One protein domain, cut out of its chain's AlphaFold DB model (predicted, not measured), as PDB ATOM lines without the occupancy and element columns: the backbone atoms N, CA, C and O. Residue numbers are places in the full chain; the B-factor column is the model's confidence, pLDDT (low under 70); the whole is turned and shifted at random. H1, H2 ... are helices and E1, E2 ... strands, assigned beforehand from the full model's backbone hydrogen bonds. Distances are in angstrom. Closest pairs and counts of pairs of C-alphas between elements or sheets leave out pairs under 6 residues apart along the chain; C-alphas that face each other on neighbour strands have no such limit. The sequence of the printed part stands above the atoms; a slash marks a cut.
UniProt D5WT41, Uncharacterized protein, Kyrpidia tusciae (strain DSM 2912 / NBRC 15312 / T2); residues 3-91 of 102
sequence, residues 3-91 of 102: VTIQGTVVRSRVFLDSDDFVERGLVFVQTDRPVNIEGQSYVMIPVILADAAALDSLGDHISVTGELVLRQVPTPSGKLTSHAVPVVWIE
ATOM      1  N   VAL A   3     148.047 196.341 168.916       90.44
ATOM      2  CA  VAL A   3     148.574 196.149 167.561       90.44
ATOM      3  C   VAL A   3     148.508 194.677 167.170       90.44
ATOM      4  O   VAL A   3     148.667 193.787 168.002       90.44
ATOM      5  N   THR A   4     148.301 194.421 165.879       90.81
ATOM      6  CA  THR A   4     148.443 193.087 165.290       90.81
ATOM      7  C   THR A   4     149.614 193.082 164.323       90.81
ATOM      8  O   THR A   4     149.673 193.921 163.423       90.81
ATOM      9  N   ILE A   5     150.530 192.132 164.495       91.56
ATOM     10  CA  ILE A   5     151.660 191.910 163.596       91.56
ATOM     11  C   ILE A   5     151.583 190.511 162.987       91.56
ATOM     12  O   ILE A   5     151.134 189.560 163.625       91.56
ATOM     13  N   GLN A   6     152.035 190.398 161.744       94.31
ATOM     14  CA  GLN A   6     152.173 189.135 161.027       94.31
ATOM     15  C   GLN A   6     153.589 189.041 160.486       94.31
ATOM     16  O   GLN A   6     154.141 190.049 160.023       94.31
ATOM     17  N   GLY A   7     154.193 187.867 160.608       95.62
ATOM     18  CA  GLY A   7     155.560 187.692 160.167       95.62
ATOM     19  C   GLY A   7     156.198 186.381 160.576       95.62
ATOM     20  O   GLY A   7     155.584 185.498 161.174       95.62
ATOM     21  N   THR A   8     157.481 186.292 160.253       96.44
ATOM     22  CA  THR A   8     158.298 185.098 160.452       96.44
ATOM     23  C   THR A   8     159.117 185.223 161.734       96.44
ATOM     24  O   THR A   8     159.760 186.248 161.975       96.44
ATOM     25  N   VAL A   9     159.114 184.178 162.556       93.88
ATOM     26  CA  VAL A   9     159.959 184.055 163.742       93.88
ATOM     27  C   VAL A   9     161.399 183.837 163.294       93.88
ATOM     28  O   VAL A   9     161.748 182.804 162.734       93.88
ATOM     29  N   VAL A  10     162.259 184.821 163.550       94.38
ATOM     30  CA  VAL A  10     163.689 184.741 163.210       94.38
ATOM     31  C   VAL A  10     164.487 184.149 164.366       94.38
ATOM     32  O   VAL A  10     165.508 183.490 164.170       94.38
ATOM     33  N   ARG A  11     164.048 184.418 165.598       91.31
ATOM     34  CA  ARG A  11     164.701 183.934 166.811       91.31
ATOM     35  C   ARG A  11     163.734 183.951 167.980       91.31
ATOM     36  O   ARG A  11     162.971 184.898 168.125       91.31
ATOM     37  N   SER A  12     163.847 182.973 168.861       91.50
ATOM     38  CA  SER A  12     163.152 182.939 170.144       91.50
ATOM     39  C   SER A  12     164.120 182.607 171.276       91.50
ATOM     40  O   SER A  12     165.210 182.073 171.041       91.50
ATOM     41  N   ARG A  13     163.759 182.981 172.506       91.62
ATOM     42  CA  ARG A  13     164.425 182.523 173.731       91.62
ATOM     43  C   ARG A  13     163.596 182.823 174.970       91.62
ATOM     44  O   ARG A  13     162.787 183.744 174.962       91.62
ATOM     45  N   VAL A  14     163.917 182.133 176.053       93.25
ATOM     46  CA  VAL A  14     163.484 182.512 177.399       93.25
ATOM     47  C   VAL A  14     164.408 183.601 177.950       93.25
ATOM     48  O   VAL A  14     165.609 183.620 177.654       93.25
ATOM     49  N   PHE A  15     163.856 184.527 178.726       90.50
ATOM     50  CA  PHE A  15     164.628 185.471 179.530       90.50
ATOM     51  C   PHE A  15     163.951 185.703 180.882       90.50
ATOM     52  O   PHE A  15     162.737 185.565 180.999       90.50
ATOM     53  N   LEU A  16     164.747 186.077 181.882       90.50
ATOM     54  CA  LEU A  16     164.247 186.543 183.169       90.50
ATOM     55  C   LEU A  16     163.929 188.035 183.062       90.50
ATOM     56  O   LEU A  16     164.820 188.835 182.756       90.50
ATOM     57  N   ASP A  17     162.677 188.400 183.285       87.38
ATOM     58  CA  ASP A  17     162.246 189.787 183.241       87.38
ATOM     59  C   ASP A  17     162.736 190.558 184.472       87.38
ATOM     60  O   ASP A  17     162.587 190.103 185.601       87.38
ATOM     61  N   SER A  18     163.354 191.719 184.267       84.12
ATOM     62  CA  SER A  18     163.938 192.502 185.360       84.12
ATOM     63  C   SER A  18     162.908 193.184 186.251       84.12
ATOM     64  O   SER A  18     163.251 193.553 187.371       84.12
ATOM     65  N   ASP A  19     161.685 193.388 185.759       85.31
ATOM     66  CA  ASP A  19     160.703 194.190 186.491       85.31
ATOM     67  C   ASP A  19     160.000 193.366 187.580       85.31
ATOM     68  O   ASP A  19     159.647 193.906 188.627       85.31
ATOM     69  N   ASP A  20     159.841 192.057 187.370       89.25
ATOM     70  CA  ASP A  20     159.165 191.152 188.308       89.25
ATOM     71  C   ASP A  20     159.842 189.785 188.497       89.25
ATOM     72  O   ASP A  20     159.329 188.948 189.239       89.25
ATOM     73  N   PHE A  21     161.010 189.564 187.887       88.31
ATOM     74  CA  PHE A  21     161.788 188.326 187.997       88.31
ATOM     75  C   PHE A  21     161.021 187.074 187.550       88.31
ATOM     76  O   PHE A  21     161.246 185.980 188.071       88.31
ATOM     77  N   VAL A  22     160.134 187.223 186.564       90.56
ATOM     78  CA  VAL A  22     159.408 186.109 185.940       90.56
ATOM     79  C   VAL A  22     160.079 185.706 184.627       90.56
ATOM     80  O   VAL A  22     160.494 186.553 183.834       90.56
ATOM     81  N   GLU A  23     160.193 184.399 184.383       92.00
ATOM     82  CA  GLU A  23     160.663 183.883 183.096       92.00
ATOM     83  C   GLU A  23     159.604 184.071 182.008       92.00
ATOM     84  O   GLU A  23     158.455 183.654 182.150       92.00
ATOM     85  N   ARG A  24     160.009 184.683 180.894       92.50
ATOM     86  CA  ARG A  24     159.134 185.009 179.765       92.50
ATOM     87  C   ARG A  24     159.730 184.580 178.441       92.50
ATOM     88  O   ARG A  24     160.949 184.469 178.289       92.50
ATOM     89  N   GLY A  25     158.859 184.384 177.457       92.69
ATOM     90  CA  GLY A  25     159.274 184.149 176.081       92.69
ATOM     91  C   GLY A  25     159.558 185.466 175.365       92.69
ATOM     92  O   GLY A  25     158.740 186.375 175.404       92.69
ATOM     93  N   LEU A  26     160.697 185.573 174.687       93.50
ATOM     94  CA  LEU A  26     161.025 186.675 173.784       93.50
ATOM     95  C   LEU A  26     161.195 186.134 172.369       93.50
ATOM     96  O   LEU A  26     162.028 185.257 172.133       93.50
ATOM     97  N   VAL A  27     160.447 186.697 171.428       93.56
ATOM     98  CA  VAL A  27     160.429 186.289 170.022       93.56
ATOM     99  C   VAL A  27     160.750 187.491 169.149       93.56
ATOM    100  O   VAL A  27     160.138 188.540 169.287       93.56
ATOM    101  N   PHE A  28     161.697 187.357 168.234       93.56
ATOM    102  CA  PHE A  28     161.995 188.372 167.230       93.56
ATOM    103  C   PHE A  28     161.259 188.010 165.945       93.56
ATOM    104  O   PHE A  28     161.600 187.018 165.294       93.56
ATOM    105  N   VAL A  29     160.254 188.810 165.596       94.44
ATOM    106  CA  VAL A  29     159.417 188.595 164.416       94.44
ATOM    107  C   VAL A  29     159.849 189.560 163.325       94.44
ATOM    108  O   VAL A  29     159.780 190.775 163.513       94.44
ATOM    109  N   GLN A  30     160.290 189.032 162.186       96.31
ATOM    110  CA  GLN A  30     160.428 189.818 160.966       96.31
ATOM    111  C   GLN A  30     159.043 189.978 160.347       96.31
ATOM    112  O   GLN A  30     158.421 188.989 159.964       96.31
ATOM    113  N   THR A  31     158.555 191.210 160.280       95.88
ATOM    114  CA  THR A  31     157.186 191.495 159.857       95.88
ATOM    115  C   THR A  31     157.045 191.391 158.337       95.88
ATOM    116  O   THR A  31     157.937 191.801 157.592       95.88
ATOM    117  N   ASP A  32     155.908 190.882 157.858       95.56
ATOM    118  CA  ASP A  32     155.630 190.766 156.412       95.56
ATOM    119  C   ASP A  32     155.542 192.130 155.727       95.56
ATOM    120  O   ASP A  32     155.841 192.292 154.542       95.56
ATOM    121  N   ARG A  33     155.102 193.129 156.494       94.12
ATOM    122  CA  ARG A  33     155.087 194.535 156.109       94.12
ATOM    123  C   ARG A  33     155.706 195.363 157.229       94.12
ATOM    124  O   ARG A  33     155.480 195.041 158.398       94.12
ATOM    125  N   PRO A  34     156.449 196.435 156.909       93.44
ATOM    126  CA  PRO A  34     156.953 197.334 157.931       93.44
ATOM    127  C   PRO A  34     155.801 197.923 158.752       93.44
ATOM    128  O   PRO A  34     154.796 198.375 158.196       93.44
ATOM    129  N   VAL A  35     155.945 197.919 160.072       90.94
ATOM    130  CA  VAL A  35     154.973 198.500 161.001       90.94
ATOM    131  C   VAL A  35     155.447 199.900 161.364       90.94
ATOM    132  O   VAL A  35     156.598 200.088 161.748       90.94
ATOM    133  N   ASN A  36     154.567 200.891 161.230       91.56
ATOM    134  CA  ASN A  36     154.898 202.275 161.550       91.56
ATOM    135  C   ASN A  36     154.458 202.604 162.977       91.56
ATOM    136  O   ASN A  36     153.271 202.528 163.291       91.56
ATOM    137  N   ILE A  37     155.415 202.976 163.821       88.56
ATOM    138  CA  ILE A  37     155.215 203.308 165.233       88.56
ATOM    139  C   ILE A  37     155.890 204.654 165.466       88.56
ATOM    140  O   ILE A  37     157.080 204.800 165.200       88.56
ATOM    141  N   GLU A  38     155.112 205.651 165.895       87.25
ATOM    142  CA  GLU A  38     155.601 207.013 166.174       87.25
ATOM    143  C   GLU A  38     156.405 207.638 165.011       87.25
ATOM    144  O   GLU A  38     157.380 208.357 165.203       87.25
ATOM    145  N   GLY A  39     156.002 207.348 163.769       88.44
ATOM    146  CA  GLY A  39     156.663 207.864 162.563       88.44
ATOM    147  C   GLY A  39     157.945 207.125 162.161       88.44
ATOM    148  O   GLY A  39     158.562 207.489 161.161       88.44
ATOM    149  N   GLN A  40     158.329 206.072 162.883       90.75
ATOM    150  CA  GLN A  40     159.433 205.184 162.528       90.75
ATOM    151  C   GLN A  40     158.911 203.853 161.990       90.75
ATOM    152  O   GLN A  40     157.889 203.345 162.448       90.75
ATOM    153  N   SER A  41     159.615 203.287 161.007       93.25
ATOM    154  CA  SER A  41     159.225 202.035 160.359       93.25
ATOM    155  C   SER A  41     160.062 200.870 160.870       93.25
ATOM    156  O   SER A  41     161.293 200.921 160.846       93.25
ATOM    157  N   TYR A  42     159.386 199.814 161.311       93.06
ATOM    158  CA  TYR A  42     159.983 198.639 161.930       93.06
ATOM    159  C   TYR A  42     159.715 197.406 161.075       93.06
ATOM    160  O   TYR A  42     158.568 197.041 160.832       93.06
ATOM    161  N   VAL A  43     160.789 196.753 160.631       95.25
ATOM    162  CA  VAL A  43     160.744 195.470 159.900       95.25
ATOM    163  C   VAL A  43     160.942 194.265 160.816       95.25
ATOM    164  O   VAL A  43     160.755 193.123 160.408       95.25
ATOM    165  N   MET A  44     161.363 194.516 162.052       94.06
ATOM    166  CA  MET A  44     161.547 193.509 163.080       94.06
ATOM    167  C   MET A  44     160.968 194.039 164.379       94.06
ATOM    168  O   MET A  44     161.311 195.145 164.801       94.06
ATOM    169  N   ILE A  45     160.103 193.246 164.998       93.56
ATOM    170  CA  ILE A  45     159.439 193.594 166.247       93.56
ATOM    171  C   ILE A  45     159.663 192.463 167.252       93.56
ATOM    172  O   ILE A  45     159.338 191.308 166.960       93.56
ATOM    173  N   PRO A  46     160.233 192.764 168.430       94.06
ATOM    174  CA  PRO A  46     160.228 191.839 169.544       94.06
ATOM    175  C   PRO A  46     158.800 191.648 170.071       94.06
ATOM    176  O   PRO A  46     158.049 192.608 170.251       94.06
ATOM    177  N   VAL A  47     158.444 190.406 170.363       93.50
ATOM    178  CA  VAL A  47     157.202 190.002 171.014       93.50
ATOM    179  C   VAL A  47     157.566 189.353 172.336       93.50
ATOM    180  O   VAL A  47     158.413 188.457 172.362       93.50
ATOM    181  N   ILE A  48     156.932 189.789 173.420       93.88
ATOM    182  CA  ILE A  48     157.066 189.145 174.722       93.88
ATOM    183  C   ILE A  48     155.806 188.338 175.008       93.88
ATOM    184  O   ILE A  48     154.697 188.866 174.986       93.88
ATOM    185  N   LEU A  49     156.005 187.055 175.290       92.12
ATOM    186  CA  LEU A  49     154.977 186.137 175.750       92.12
ATOM    187  C   LEU A  49     155.017 186.078 177.275       92.12
ATOM    188  O   LEU A  49     156.087 185.867 177.852       92.12
ATOM    189  N   ALA A  50     153.856 186.219 177.915       89.31
ATOM    190  CA  ALA A  50     153.738 186.121 179.369       89.31
ATOM    191  C   ALA A  50     154.200 184.762 179.930       89.31
ATOM    192  O   ALA A  50     154.672 184.707 181.060       89.31
ATOM    193  N   ASP A  51     154.082 183.691 179.140       87.62
ATOM    194  CA  ASP A  51     154.490 182.333 179.499       87.62
ATOM    195  C   ASP A  51     155.621 181.861 178.573       87.62
ATOM    196  O   ASP A  51     155.464 181.824 177.349       87.62
ATOM    197  N   ALA A  52     156.765 181.497 179.154       89.44
ATOM    198  CA  ALA A  52     157.910 180.965 178.423       89.44
ATOM    199  C   ALA A  52     157.598 179.639 177.707       89.44
ATOM    200  O   ALA A  52     158.132 179.406 176.620       89.44
ATOM    201  N   ALA A  53     156.699 178.812 178.252       88.12
ATOM    202  CA  ALA A  53     156.305 177.539 177.644       88.12
ATOM    203  C   ALA A  53     155.565 177.728 176.309       88.12
ATOM    204  O   ALA A  53     155.540 176.829 175.473       88.12
ATOM    205  N   ALA A  54     155.003 178.917 176.059       86.69
ATOM    206  CA  ALA A  54     154.350 179.218 174.788       86.69
ATOM    207  C   ALA A  54     155.332 179.258 173.602       86.69
ATOM    208  O   ALA A  54     154.887 179.190 172.458       86.69
ATOM    209  N   LEU A  55     156.647 179.347 173.853       88.44
ATOM    210  CA  LEU A  55     157.663 179.275 172.800       88.44
ATOM    211  C   LEU A  55     157.670 177.925 172.077       88.44
ATOM    212  O   LEU A  55     157.906 177.903 170.872       88.44
ATOM    213  N   ASP A  56     157.393 176.832 172.790       85.31
ATOM    214  CA  ASP A  56     157.443 175.473 172.239       85.31
ATOM    215  C   ASP A  56     156.329 175.220 171.210       85.31
ATOM    216  O   ASP A  56     156.456 174.361 170.339       85.31
ATOM    217  N   SER A  57     155.251 176.005 171.281       84.00
ATOM    218  CA  SER A  57     154.108 175.934 170.367       84.00
ATOM    219  C   SER A  57     154.178 176.951 169.222       84.00
ATOM    220  O   SER A  57     153.247 177.028 168.415       84.00
ATOM    221  N   LEU A  58     155.237 177.766 169.137       85.81
ATOM    222  CA  LEU A  58     155.376 178.735 168.051       85.81
ATOM    223  C   LEU A  58     155.744 178.032 166.746       85.81
ATOM    224  O   LEU A  58     156.748 177.333 166.654       85.81
ATOM    225  N   GLY A  59     154.950 178.286 165.709       88.06
ATOM    226  CA  GLY A  59     155.361 178.002 164.339       88.06
ATOM    227  C   GLY A  59     156.352 179.042 163.811       88.06
ATOM    228  O   GLY A  59     156.515 180.122 164.381       88.06
ATOM    229  N   ASP A  60     156.949 178.745 162.657       90.00
ATOM    230  CA  ASP A  60     157.891 179.650 161.982       90.00
ATOM    231  C   ASP A  60     157.238 180.960 161.527       90.00
ATOM    232  O   ASP A  60     157.909 181.976 161.391       90.00
ATOM    233  N   HIS A  61     155.926 180.957 161.289       93.69
ATOM    234  CA  HIS A  61     155.176 182.122 160.841       93.69
ATOM    235  C   HIS A  61     153.945 182.328 161.720       93.69
ATOM    236  O   HIS A  61     153.130 181.415 161.884       93.69
ATOM    237  N   ILE A  62     153.812 183.524 162.291       91.75
ATOM    238  CA  ILE A  62     152.832 183.813 163.339       91.75
ATOM    239  C   ILE A  62     152.054 185.097 163.063       91.75
ATOM    240  O   ILE A  62     152.530 186.024 162.410       91.75
ATOM    241  N   SER A  63     150.839 185.142 163.606       92.19
ATOM    242  CA  SER A  63     149.999 186.334 163.683       92.19
ATOM    243  C   SER A  63     149.738 186.605 165.154       92.19
ATOM    244  O   SER A  63     149.187 185.752 165.846       92.19
ATOM    245  N   VAL A  64     150.159 187.769 165.629       89.19
ATOM    246  CA  VAL A  64     150.213 188.102 167.051       89.19
ATOM    247  C   VAL A  64     149.482 189.416 167.267       89.19
ATOM    248  O   VAL A  64     149.838 190.419 166.653       89.19
ATOM    249  N   THR A  65     148.486 189.409 168.148       90.81
ATOM    250  CA  THR A  65     147.752 190.605 168.578       90.81
ATOM    251  C   THR A  65     148.016 190.833 170.051       90.81
ATOM    252  O   THR A  65     147.762 189.939 170.855       90.81
ATOM    253  N   GLY A  66     148.529 192.005 170.399       91.56
ATOM    254  CA  GLY A  66     148.886 192.325 171.772       91.56
ATOM    255  C   GLY A  66     149.066 193.816 171.991       91.56
ATOM    256  O   GLY A  66     148.807 194.635 171.105       91.56
ATOM    257  N   GLU A  67     149.521 194.170 173.183       93.81
ATOM    258  CA  GLU A  67     149.763 195.558 173.531       93.81
ATOM    259  C   GLU A  67     151.148 196.009 173.070       93.81
ATOM    260  O   GLU A  67     152.171 195.446 173.443       93.81
ATOM    261  N   LEU A  68     151.193 197.075 172.284       92.81
ATOM    262  CA  LEU A  68     152.413 197.787 171.969       92.81
ATOM    263  C   LEU A  68     152.867 198.634 173.161       92.81
ATOM    264  O   LEU A  68     152.165 199.569 173.569       92.81
ATOM    265  N   VAL A  69     154.071 198.339 173.642       92.69
ATOM    266  CA  VAL A  69     154.758 199.047 174.727       92.69
ATOM    267  C   VAL A  69     156.196 199.373 174.323       92.69
ATOM    268  O   VAL A  69     156.812 198.653 173.539       92.69
ATOM    269  N   LEU A  70     156.753 200.460 174.858       91.25
ATOM    270  CA  LEU A  70     158.173 200.779 174.704       91.25
ATOM    271  C   LEU A  70     158.945 200.202 175.886       91.25
ATOM    272  O   LEU A  70     158.690 200.575 177.031       91.25
ATOM    273  N   ARG A  71     159.909 199.315 175.623       90.25
ATOM    274  CA  ARG A  71     160.701 198.695 176.690       90.25
ATOM    275  C   ARG A  71     162.120 198.377 176.262       90.25
ATOM    276  O   ARG A  71     162.393 198.120 175.091       90.25
ATOM    277  N   GLN A  72     163.038 198.374 177.223       89.44
ATOM    278  CA  GLN A  72     164.337 197.753 177.013       89.44
ATOM    279  C   GLN A  72     164.174 196.237 177.032       89.44
ATOM    280  O   GLN A  72     163.581 195.679 177.951       89.44
ATOM    281  N   VAL A  73     164.705 195.568 176.015       87.44
ATOM    282  CA  VAL A  73     164.676 194.105 175.932       87.44
ATOM    283  C   VAL A  73     166.087 193.569 175.831       87.44
ATOM    284  O   VAL A  73     166.968 194.236 175.280       87.44
ATOM    285  N   PRO A  74     166.353 192.362 176.342       85.62
ATOM    286  CA  PRO A  74     167.668 191.794 176.182       85.62
ATOM    287  C   PRO A  74     167.889 191.469 174.691       85.62
ATOM    288  O   PRO A  74     167.053 190.885 174.002       85.62
ATOM    289  N   THR A  75     169.058 191.841 174.192       80.19
ATOM    290  CA  THR A  75     169.575 191.592 172.842       80.19
ATOM    291  C   THR A  75     170.084 190.155 172.711       80.19
ATOM    292  O   THR A  75     170.321 189.491 173.729       80.19
ATOM    293  N   PRO A  76     170.358 189.665 171.489       71.44
ATOM    294  CA  PRO A  76     171.004 188.370 171.276       71.44
ATOM    295  C   PRO A  76     172.278 188.129 172.101       71.44
ATOM    296  O   PRO A  76     172.545 186.994 172.477       71.44
ATOM    297  N   SER A  77     173.026 189.190 172.424       76.88
ATOM    298  CA  SER A  77     174.237 189.141 173.261       76.88
ATOM    299  C   SER A  77     173.976 189.029 174.772       76.88
ATOM    300  O   SER A  77     174.919 188.976 175.552       76.88
ATOM    301  N   GLY A  78     172.711 189.058 175.197       75.12
ATOM    302  CA  GLY A  78     172.299 189.050 176.605       75.12
ATOM    303  C   GLY A  78     172.245 190.434 177.261       75.12
ATOM    304  O   GLY A  78     171.620 190.584 178.301       75.12
ATOM    305  N   LYS A  79     172.826 191.472 176.642       84.88
ATOM    306  CA  LYS A  79     172.722 192.865 177.120       84.88
ATOM    307  C   LYS A  79     171.352 193.453 176.817       84.88
ATOM    308  O   LYS A  79     170.825 193.153 175.752       84.88
ATOM    309  N   LEU A  80     170.824 194.340 177.655       86.38
ATOM    310  CA  LEU A  80     169.641 195.142 177.319       86.38
ATOM    311  C   LEU A  80     169.914 196.077 176.133       86.38
ATOM    312  O   LEU A  80     171.052 196.506 175.914       86.38
ATOM    313  N   THR A  81     168.878 196.381 175.352       86.94
ATOM    314  CA  THR A  81     168.938 197.455 174.356       86.94
ATOM    315  C   THR A  81     169.279 198.776 175.045       86.94
ATOM    316  O   THR A  81     168.824 199.050 176.153       86.94
ATOM    317  N   SER A  82     170.082 199.616 174.390       86.62
ATOM    318  CA  SER A  82     170.499 200.907 174.958       86.62
ATOM    319  C   SER A  82     169.329 201.871 175.170       86.62
ATOM    320  O   SER A  82     169.389 202.725 176.046       86.62
ATOM    321  N   HIS A  83     168.253 201.704 174.401       86.31
ATOM    322  CA  HIS A  83     167.033 202.498 174.472       86.31
ATOM    323  C   HIS A  83     165.813 201.573 174.490       86.31
ATOM    324  O   HIS A  83     165.903 200.404 174.091       86.31
ATOM    325  N   ALA A  84     164.685 202.098 174.967       88.69
ATOM    326  CA  ALA A  84     163.409 201.412 174.853       88.69
ATOM    327  C   ALA A  84     163.048 201.261 173.370       88.69
ATOM    328  O   ALA A  84     163.150 202.217 172.602       88.69
ATOM    329  N   VAL A  85     162.670 200.051 172.971       90.50
ATOM    330  CA  VAL A  85     162.216 199.735 171.615       90.50
ATOM    331  C   VAL A  85     160.743 199.340 171.662       90.50
ATOM    332  O   VAL A  85     160.275 198.910 172.721       90.50
ATOM    333  N   PRO A  86     159.999 199.463 170.554       91.50
ATOM    334  CA  PRO A  86     158.635 198.967 170.509       91.50
ATOM    335  C   PRO A  86     158.603 197.447 170.591       91.50
ATOM    336  O   PRO A  86     159.315 196.760 169.861       91.50
ATOM    337  N   VAL A  87     157.766 196.940 171.487       91.75
ATOM    338  CA  VAL A  87     157.580 195.520 171.772       91.75
ATOM    339  C   VAL A  87     156.091 195.230 171.811       91.75
ATOM    340  O   VAL A  87     155.320 196.032 172.337       91.75
ATOM    341  N   VAL A  88     155.687 194.077 171.284       92.38
ATOM    342  CA  VAL A  88     154.315 193.584 171.440       92.38
ATOM    343  C   VAL A  88     154.257 192.658 172.645       92.38
ATOM    344  O   VAL A  88     154.871 191.593 172.654       92.38
ATOM    345  N   TRP A  89     153.531 193.076 173.668       91.75
ATOM    346  CA  TRP A  89     153.259 192.310 174.868       91.75
ATOM    347  C   TRP A  89     152.001 191.466 174.697       91.75
ATOM    348  O   TRP A  89     150.932 191.970 174.345       91.75
ATOM    349  N   ILE A  90     152.130 190.171 174.956       87.88
ATOM    350  CA  ILE A  90     151.045 189.202 174.860       87.88
ATOM    351  C   ILE A  90     150.699 188.719 176.264       87.88
ATOM    352  O   ILE A  90     151.425 187.914 176.849       87.88
ATOM    353  N   GLU A  91     149.566 189.195 176.785       72.19
ATOM    354  CA  GLU A  91     149.030 188.749 178.079       72.19
ATOM    355  C   GLU A  91     148.360 187.369 177.999       72.19
ATOM    356  O   GLU A  91     148.294 186.647 178.993       72.19
TER     357      GLU A  91
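This is residues 3 to 91 of the 102 residues of an uncharacterized protein of Kyrpidia tusciae (strain DSM 2912 / NBRC 15312 / T2) (UniProt D5WT41). Picture a small closed barrel of five strands, E1 to E5, four of which, E1, E2, E3 and E4, bend sharply, with one short helix, H1, packed on its outside over E2. Round the ring run E1, E2, E3, E5, E4 and back to E1, a mixed set of pairs in which E3 and E5 are parallel and the other neighbours antiparallel. The printed part has 89 residues, with five named strands and one named helix that follow along the chain as E1, E2, E3, H1, E4, E5, and its class is mostly strand. It is compact, with a radius of gyration of the C-alphas of 12.1 A, and rounded, spanning 32 by 30 by 24 A.

Begin at E1, residues 3 to 16, which bends by 112 degrees at residue 7. Beside it look for E2, residues 23 to 37, in a hairpin: N 8 and O 30 are 2.9 A apart, within hydrogen-bond range. E3, residues 40 to 49, makes a hairpin with E2, where N 27 and O 47 are 2.8 A apart. E1, E2 and E3 form a meander, each strand the antiparallel neighbour of the one before. Next comes H1, residues 52 to 57, on the barrel and outside it, at a height over the sheet of 7.6 A; it lies over E2 and runs along the strands, at 17 degrees to E2 on the local plane. Its closest C-alphas to E2 are those of Ala 52 and Gly 25, 4.2 A apart. In H1, 0 of 2 O i to N i+4 pairs are within hydrogen-bond range, but 3 of 3 O i to N i+3 pairs are. E4, residues 61 to 71, has staggered pairing: its residues 61 to 66 pair with E1, with N 64 and O 5 at 2.9 A, and its residues 67 to 71 pair with E5, residues 85 to 90, with N 87 and O 69 at 2.8 A. E4 and E5 are a hairpin. E5 is also the parallel neighbour of E3, at 39 degrees, with N 48 and O 88 at 2.8 A.

Find C-alpha 3 at (148.574, 196.149, 167.561), where E1 begins; it runs 24.1 A to C-alpha 16. E2, the longest strand by residues, spans 26.9 A, from C-alpha 23 to C-alpha 37 at (155.215, 203.308, 165.233). E3 and E4 each span 23.6 A. H1 spans 10.2 A. E5 spans 15.7 A and ends at C-alpha 90, (151.045, 189.202, 174.860).

Look for the two C-alphas farthest apart at Gly 39 and Ala 53, 33.9 A. The link from E4 to E5, residues 72 to 84, is long. The printed part has no cut, its mean pLDDT is 90.0, and no printed residue is under 70.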